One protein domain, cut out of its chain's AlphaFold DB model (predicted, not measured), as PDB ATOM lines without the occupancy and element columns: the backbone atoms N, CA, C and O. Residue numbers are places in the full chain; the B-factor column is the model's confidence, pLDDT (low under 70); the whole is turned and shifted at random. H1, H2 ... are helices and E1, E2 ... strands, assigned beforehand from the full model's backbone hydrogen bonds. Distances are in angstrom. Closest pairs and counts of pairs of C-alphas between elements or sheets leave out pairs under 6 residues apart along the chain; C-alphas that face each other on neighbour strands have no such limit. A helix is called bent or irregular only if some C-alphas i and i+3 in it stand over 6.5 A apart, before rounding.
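Overview. This is residues 2 to 44 of the 238 residues of the protein "Polbeta domain-containing protein" of Methanosarcina acetivorans (strain ATCC 35395 / DSM 2834 / JCM 12185 / C2A) (UniProt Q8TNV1). A small two-strand hairpin, E1 and E2, sits at one end of H1, and at the other end of H1 the chain turns and H2 folds back, giving an open, loose U with H1 as its base and the hairpin and H2 as its arms. H1 and H2 come nearest at the end of the one and the start of the other, as a V, and the space between H2 and the hairpin is empty. The printed part has 43 residues with two named strands and then two named helices, in the order E1, E2, H1, H2; the sheet, order E1 - E2, is antiparallel and the class is mixed, helices and strands. The whole is loose, with a radius of gyration of the C-alphas of 11.8 A, and the C-alphas span 33 by 23 by 15 A.

Along the chain. Strand E1 is residues 4 to 7, 9.4 A from first to last C-alpha, and begins at C-alpha 4 at (400.230, 465.827, 386.896). Strand E2 is residues 10 to 13, 9.6 A long. Helix H1 is residues 14 to 26, 18.5 A long, with C-alpha 26 at (396.525, 485.294, 399.331). Helix H2 is residues 32 to 43, 16.3 A long, and ends at C-alpha 43 at (415.121, 474.720, 397.208). Neither helix is bent.

Arrangement. E1 and E2 form a hairpin of antiparallel neighbours, with 144 degrees between their directions. The C-alphas of Thr 4 and Asn 13, which face each other, are 4.6 A apart. Across the pair, N 5 and O 12 are 3.0 A apart and N 12 and O 5 are 2.8 A apart, both within hydrogen-bond range. E2 is joined to H1 by a tight link with 0 residues between them. The closest C-alphas of E1 and H1 are those of Thr 4 and Ile 14, 5.0 A apart. H1 and H2 are close but not clearly touching, and their closest C-alphas, those of Leu 24 and Val 32, are 6.4 A apart. They run opposite ways at a steep tilt of 42 degrees. H2 is apart from E1 and from E2. In H1 and H2 every O i to N i+4 pair is within hydrogen-bond range.

Size, cuts and confidence. The two C-alphas farthest apart in the domain are those of Tyr 2 and Ser 30, at 33.8 A. Residues 37 to 44, of which 37 to 43 belong to H2, stand free. The printed part has no cut, and the links E1 to E2, E2 to H1 and H1 to H2 are tight. The mean pLDDT of the printed part is 77.4; residues 2 to 12 and residue 14 are under 70, and the mean of E1 is 41.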
ATOM      1  N   TYR A   2     395.357 461.615 385.258       34.00
ATOM      2  CA  TYR A   2     396.685 462.009 385.730       34.00
ATOM      3  C   TYR A   2     396.634 463.325 386.522       34.00
ATOM      4  O   TYR A   2     396.282 464.367 385.986       34.00
ATOM      5  N   ASN A   3     397.013 463.262 387.805       46.09
ATOM      6  CA  ASN A   3     397.155 464.400 388.728       46.09
ATOM      7  C   ASN A   3     398.451 465.200 388.476       46.09
ATOM      8  O   ASN A   3     399.073 465.693 389.420       46.09
ATOM      9  N   THR A   4     398.914 465.277 387.231       38.34
ATOM     10  CA  THR A   4     400.230 465.827 386.896       38.34
ATOM     11  C   THR A   4     400.178 466.712 385.660       38.34
ATOM     12  O   THR A   4     399.639 466.291 384.641       38.34
ATOM     13  N   ILE A   5     400.756 467.913 385.747       41.28
ATOM     14  CA  ILE A   5     401.021 468.789 384.597       41.28
ATOM     15  C   ILE A   5     402.489 468.624 384.223       41.28
ATOM     16  O   ILE A   5     403.341 468.531 385.107       41.28
ATOM     17  N   THR A   6     402.775 468.609 382.924       39.47
ATOM     18  CA  THR A   6     404.140 468.685 382.407       39.47
ATOM     19  C   THR A   6     404.456 470.145 382.083       39.47
ATOM     20  O   THR A   6     403.987 470.652 381.072       39.47
ATOM     21  N   LEU A   7     405.205 470.841 382.940       45.19
ATOM     22  CA  LEU A   7     405.733 472.183 382.647       45.19
ATOM     23  C   LEU A   7     407.196 472.026 382.226       45.19
ATOM     24  O   LEU A   7     407.983 471.503 383.012       45.19
ATOM     25  N   GLN A   8     407.541 472.398 380.985       48.72
ATOM     26  CA  GLN A   8     408.899 472.250 380.421       48.72
ATOM     27  C   GLN A   8     409.487 470.834 380.624       48.72
ATOM     28  O   GLN A   8     410.594 470.649 381.124       48.72
ATOM     29  N   GLY A   9     408.701 469.790 380.340       46.47
ATOM     30  CA  GLY A   9     409.140 468.396 380.523       46.47
ATOM     31  C   GLY A   9     409.132 467.887 381.977       46.47
ATOM     32  O   GLY A   9     409.439 466.717 382.212       46.47
ATOM     33  N   LYS A  10     408.740 468.704 382.967       53.16
ATOM     34  CA  LYS A  10     408.669 468.312 384.385       53.16
ATOM     35  C   LYS A  10     407.257 467.929 384.799       53.16
ATOM     36  O   LYS A  10     406.347 468.748 384.752       53.16
ATOM     37  N   VAL A  11     407.100 466.705 385.294       54.44
ATOM     38  CA  VAL A  11     405.855 466.203 385.891       54.44
ATOM     39  C   VAL A  11     405.678 466.827 387.280       54.44
ATOM     40  O   VAL A  11     406.254 466.360 388.262       54.44
ATOM     41  N   ILE A  12     404.888 467.892 387.378       63.12
ATOM     42  CA  ILE A  12     404.536 468.543 388.644       63.12
ATOM     43  C   ILE A  12     403.194 467.996 389.118       63.12
ATOM     44  O   ILE A  12     402.228 467.924 388.358       63.12
ATOM     45  N   ASN A  13     403.116 467.619 390.396       70.00
ATOM     46  CA  ASN A  13     401.855 467.231 391.016       70.00
ATOM     47  C   ASN A  13     400.906 468.439 391.043       70.00
ATOM     48  O   ASN A  13     401.163 469.420 391.745       70.00
ATOM     49  N   ILE A  14     399.794 468.340 390.310       67.88
ATOM     50  CA  ILE A  14     398.787 469.398 390.143       67.88
ATOM     51  C   ILE A  14     398.288 469.902 391.490       67.88
ATOM     52  O   ILE A  14     398.069 471.096 391.656       67.88
ATOM     53  N   LYS A  15     398.139 469.010 392.477       72.69
ATOM     54  CA  LYS A  15     397.667 469.409 393.804       72.69
ATOM     55  C   LYS A  15     398.654 470.360 394.470       72.69
ATOM     56  O   LYS A  15     398.234 471.396 394.964       72.69
ATOM     57  N   ILE A  16     399.949 470.037 394.445       73.62
ATOM     58  CA  ILE A  16     400.995 470.879 395.049       73.62
ATOM     59  C   ILE A  16     401.056 472.232 394.339       73.62
ATOM     60  O   ILE A  16     401.089 473.262 395.005       73.62
ATOM     61  N   TYR A  17     401.003 472.233 393.005       75.06
ATOM     62  CA  TYR A  17     400.973 473.466 392.220       75.06
ATOM     63  C   TYR A  17     399.754 474.333 392.560       75.06
ATOM     64  O   TYR A  17     399.902 475.515 392.849       75.06
ATOM     65  N   ASN A  18     398.557 473.745 392.611       77.62
ATOM     66  CA  ASN A  18     397.335 474.474 392.942       77.62
ATOM     67  C   ASN A  18     397.369 475.033 394.369       77.62
ATOM     68  O   ASN A  18     396.961 476.173 394.571       77.62
ATOM     69  N   TYR A  19     397.884 474.280 395.348       85.56
ATOM     70  CA  TYR A  19     398.081 474.792 396.708       85.56
ATOM     71  C   TYR A  19     399.067 475.958 396.738       85.56
ATOM     72  O   TYR A  19     398.805 476.960 397.397       85.56
ATOM     73  N   TYR A  20     400.176 475.848 396.005       81.62
ATOM     74  CA  TYR A  20     401.171 476.909 395.906       81.62
ATOM     75  C   TYR A  20     400.584 478.175 395.273       81.62
ATOM     76  O   TYR A  20     400.711 479.258 395.837       81.62
ATOM     77  N   MET A  21     399.863 478.044 394.157       81.44
ATOM     78  CA  MET A  21     399.205 479.174 393.495       81.44
ATOM     79  C   MET A  21     398.094 479.787 394.353       81.44
ATOM     80  O   MET A  21     397.967 481.009 394.397       81.44
ATOM     81  N   ALA A  22     397.327 478.969 395.080       87.50
ATOM     82  CA  ALA A  22     396.324 479.455 396.025       87.50
ATOM     83  C   ALA A  22     396.966 480.237 397.182       87.50
ATOM     84  O   ALA A  22     396.488 481.313 397.531       87.50
ATOM     85  N   PHE A  23     398.074 479.734 397.737       89.69
ATOM     86  CA  PHE A  23     398.842 480.428 398.770       89.69
ATOM     87  C   PHE A  23     399.401 481.763 398.262       89.69
ATOM     88  O   PHE A  23     399.220 482.787 398.917       89.69
ATOM     89  N   LEU A  24     400.017 481.781 397.075       88.56
ATOM     90  CA  LEU A  24     400.516 483.018 396.472       88.56
ATOM     91  C   LEU A  24     399.394 484.026 396.192       88.56
ATOM     92  O   LEU A  24     399.613 485.224 396.347       88.56
ATOM     93  N   GLY A  25     398.195 483.560 395.831       89.00
ATOM     94  CA  GLY A  25     397.025 484.414 395.609       89.00
ATOM     95  C   GLY A  25     396.521 485.135 396.865       89.00
ATOM     96  O   GLY A  25     395.840 486.151 396.742       89.00
ATOM     97  N   TRP A  26     396.866 484.645 398.060       94.38
ATOM     98  CA  TRP A  26     396.525 485.294 399.331       94.38
ATOM     99  C   TRP A  26     397.514 486.401 399.728       94.38
ATOM    100  O   TRP A  26     397.199 487.251 400.562       94.38
ATOM    101  N   LEU A  27     398.709 486.421 399.133       93.75
ATOM    102  CA  LEU A  27     399.736 487.406 399.452       93.75
ATOM    103  C   LEU A  27     399.517 488.725 398.688       93.75
ATOM    104  O   LEU A  27     399.100 488.719 397.527       93.75
ATOM    105  N   PRO A  28     399.879 489.879 399.281       95.06
ATOM    106  CA  PRO A  28     400.018 491.124 398.536       95.06
ATOM    107  C   PRO A  28     400.940 490.936 397.326       95.06
ATOM    108  O   PRO A  28     402.037 490.391 397.462       95.06
ATOM    109  N   LYS A  29     400.536 491.435 396.149       90.06
ATOM    110  CA  LYS A  29     401.299 491.275 394.893       90.06
ATOM    111  C   LYS A  29     402.758 491.738 395.004       90.06
ATOM    112  O   LYS A  29     403.631 491.141 394.386       90.06
ATOM    113  N   SER A  30     403.029 492.758 395.819       92.25
ATOM    114  CA  SER A  30     404.381 493.263 396.085       92.25
ATOM    115  C   SER A  30     405.279 492.278 396.842       92.25
ATOM    116  O   SER A  30     406.496 492.372 396.725       92.25
ATOM    117  N   LEU A  31     404.713 491.332 397.602       93.75
ATOM    118  CA  LEU A  31     405.460 490.340 398.383       93.75
ATOM    119  C   LEU A  31     405.730 489.041 397.618       93.75
ATOM    120  O   LEU A  31     406.654 488.309 397.971       93.75
ATOM    121  N   VAL A  32     404.962 488.760 396.561       92.06
ATOM    122  CA  VAL A  32     405.073 487.515 395.786       92.06
ATOM    123  C   VAL A  32     406.501 487.264 395.273       92.06
ATOM    124  O   VAL A  32     407.010 486.171 395.532       92.06
ATOM    125  N   PRO A  33     407.210 488.230 394.647       91.31
ATOM    126  CA  PRO A  33     408.570 487.989 394.159       91.31
ATOM    127  C   PRO A  33     409.549 487.617 395.280       91.31
ATOM    128  O   PRO A  33     410.386 486.735 395.100       91.31
ATOM    129  N   PHE A  34     409.421 488.238 396.459       93.44
ATOM    130  CA  PHE A  34     410.279 487.946 397.610       93.44
ATOM    131  C   PHE A  34     410.048 486.533 398.141       93.44
ATOM    132  O   PHE A  34     411.007 485.814 398.420       93.44
ATOM    133  N   VAL A  35     408.787 486.109 398.244       94.38
ATOM    134  CA  VAL A  35     408.442 484.747 398.666       94.38
ATOM    135  C   VAL A  35     408.943 483.723 397.650       94.38
ATOM    136  O   VAL A  35     409.573 482.744 398.044       94.38
ATOM    137  N   VAL A  36     408.749 483.967 396.352       92.56
ATOM    138  CA  VAL A  36     409.213 483.054 395.295       92.56
ATOM    139  C   VAL A  36     410.739 482.955 395.280       92.56
ATOM    140  O   VAL A  36     411.265 481.847 395.212       92.56
ATOM    141  N   LEU A  37     411.462 484.071 395.415       93.56
ATOM    142  CA  LEU A  37     412.924 484.063 395.530       93.56
ATOM    143  C   LEU A  37     413.397 483.359 396.804       93.56
ATOM    144  O   LEU A  37     414.393 482.647 396.758       93.56
ATOM    145  N   SER A  38     412.671 483.490 397.916       94.94
ATOM    146  CA  SER A  38     413.003 482.806 399.173       94.94
ATOM    147  C   SER A  38     412.816 481.294 399.057       94.94
ATOM    148  O   SER A  38     413.685 480.525 399.463       94.94
ATOM    149  N   VAL A  39     411.718 480.848 398.440       93.69
ATOM    150  CA  VAL A  39     411.492 479.428 398.127       93.69
ATOM    151  C   VAL A  39     412.548 478.929 397.141       93.69
ATOM    152  O   VAL A  39     413.088 477.838 397.318       93.69
ATOM    153  N   ASN A  40     412.896 479.732 396.133       94.00
ATOM    154  CA  ASN A  40     413.950 479.400 395.185       94.00
ATOM    155  C   ASN A  40     415.330 479.307 395.859       94.00
ATOM    156  O   ASN A  40     416.078 478.393 395.528       94.00
ATOM    157  N   TRP A  41     415.640 480.168 396.834       96.44
ATOM    158  CA  TRP A  41     416.848 480.084 397.662       96.44
ATOM    159  C   TRP A  41     416.855 478.810 398.498       96.44
ATOM    160  O   TRP A  41     417.820 478.057 398.439       96.44
ATOM    161  N   LEU A  42     415.760 478.499 399.198       95.75
ATOM    162  CA  LEU A  42     415.649 477.291 400.023       95.75
ATOM    163  C   LEU A  42     415.816 476.002 399.208       95.75
ATOM    164  O   LEU A  42     416.515 475.085 399.624       95.75
ATOM    165  N   VAL A  43     415.169 475.930 398.044       93.75
ATOM    166  CA  VAL A  43     415.121 474.720 397.208       93.75
ATOM    167  C   VAL A  43     416.290 474.646 396.216       93.75
ATOM    168  O   VAL A  43     416.581 473.576 395.680       93.75
ATOM    169  N   GLN A  44     416.925 475.780 395.914       93.12
ATOM    170  CA  GLN A  44     417.946 475.965 394.876       93.12
ATOM    171  C   GLN A  44     417.576 475.370 393.503       93.12
ATOM    172  O   GLN A  44     418.441 474.903 392.754       93.12
TER     173      GLN A  44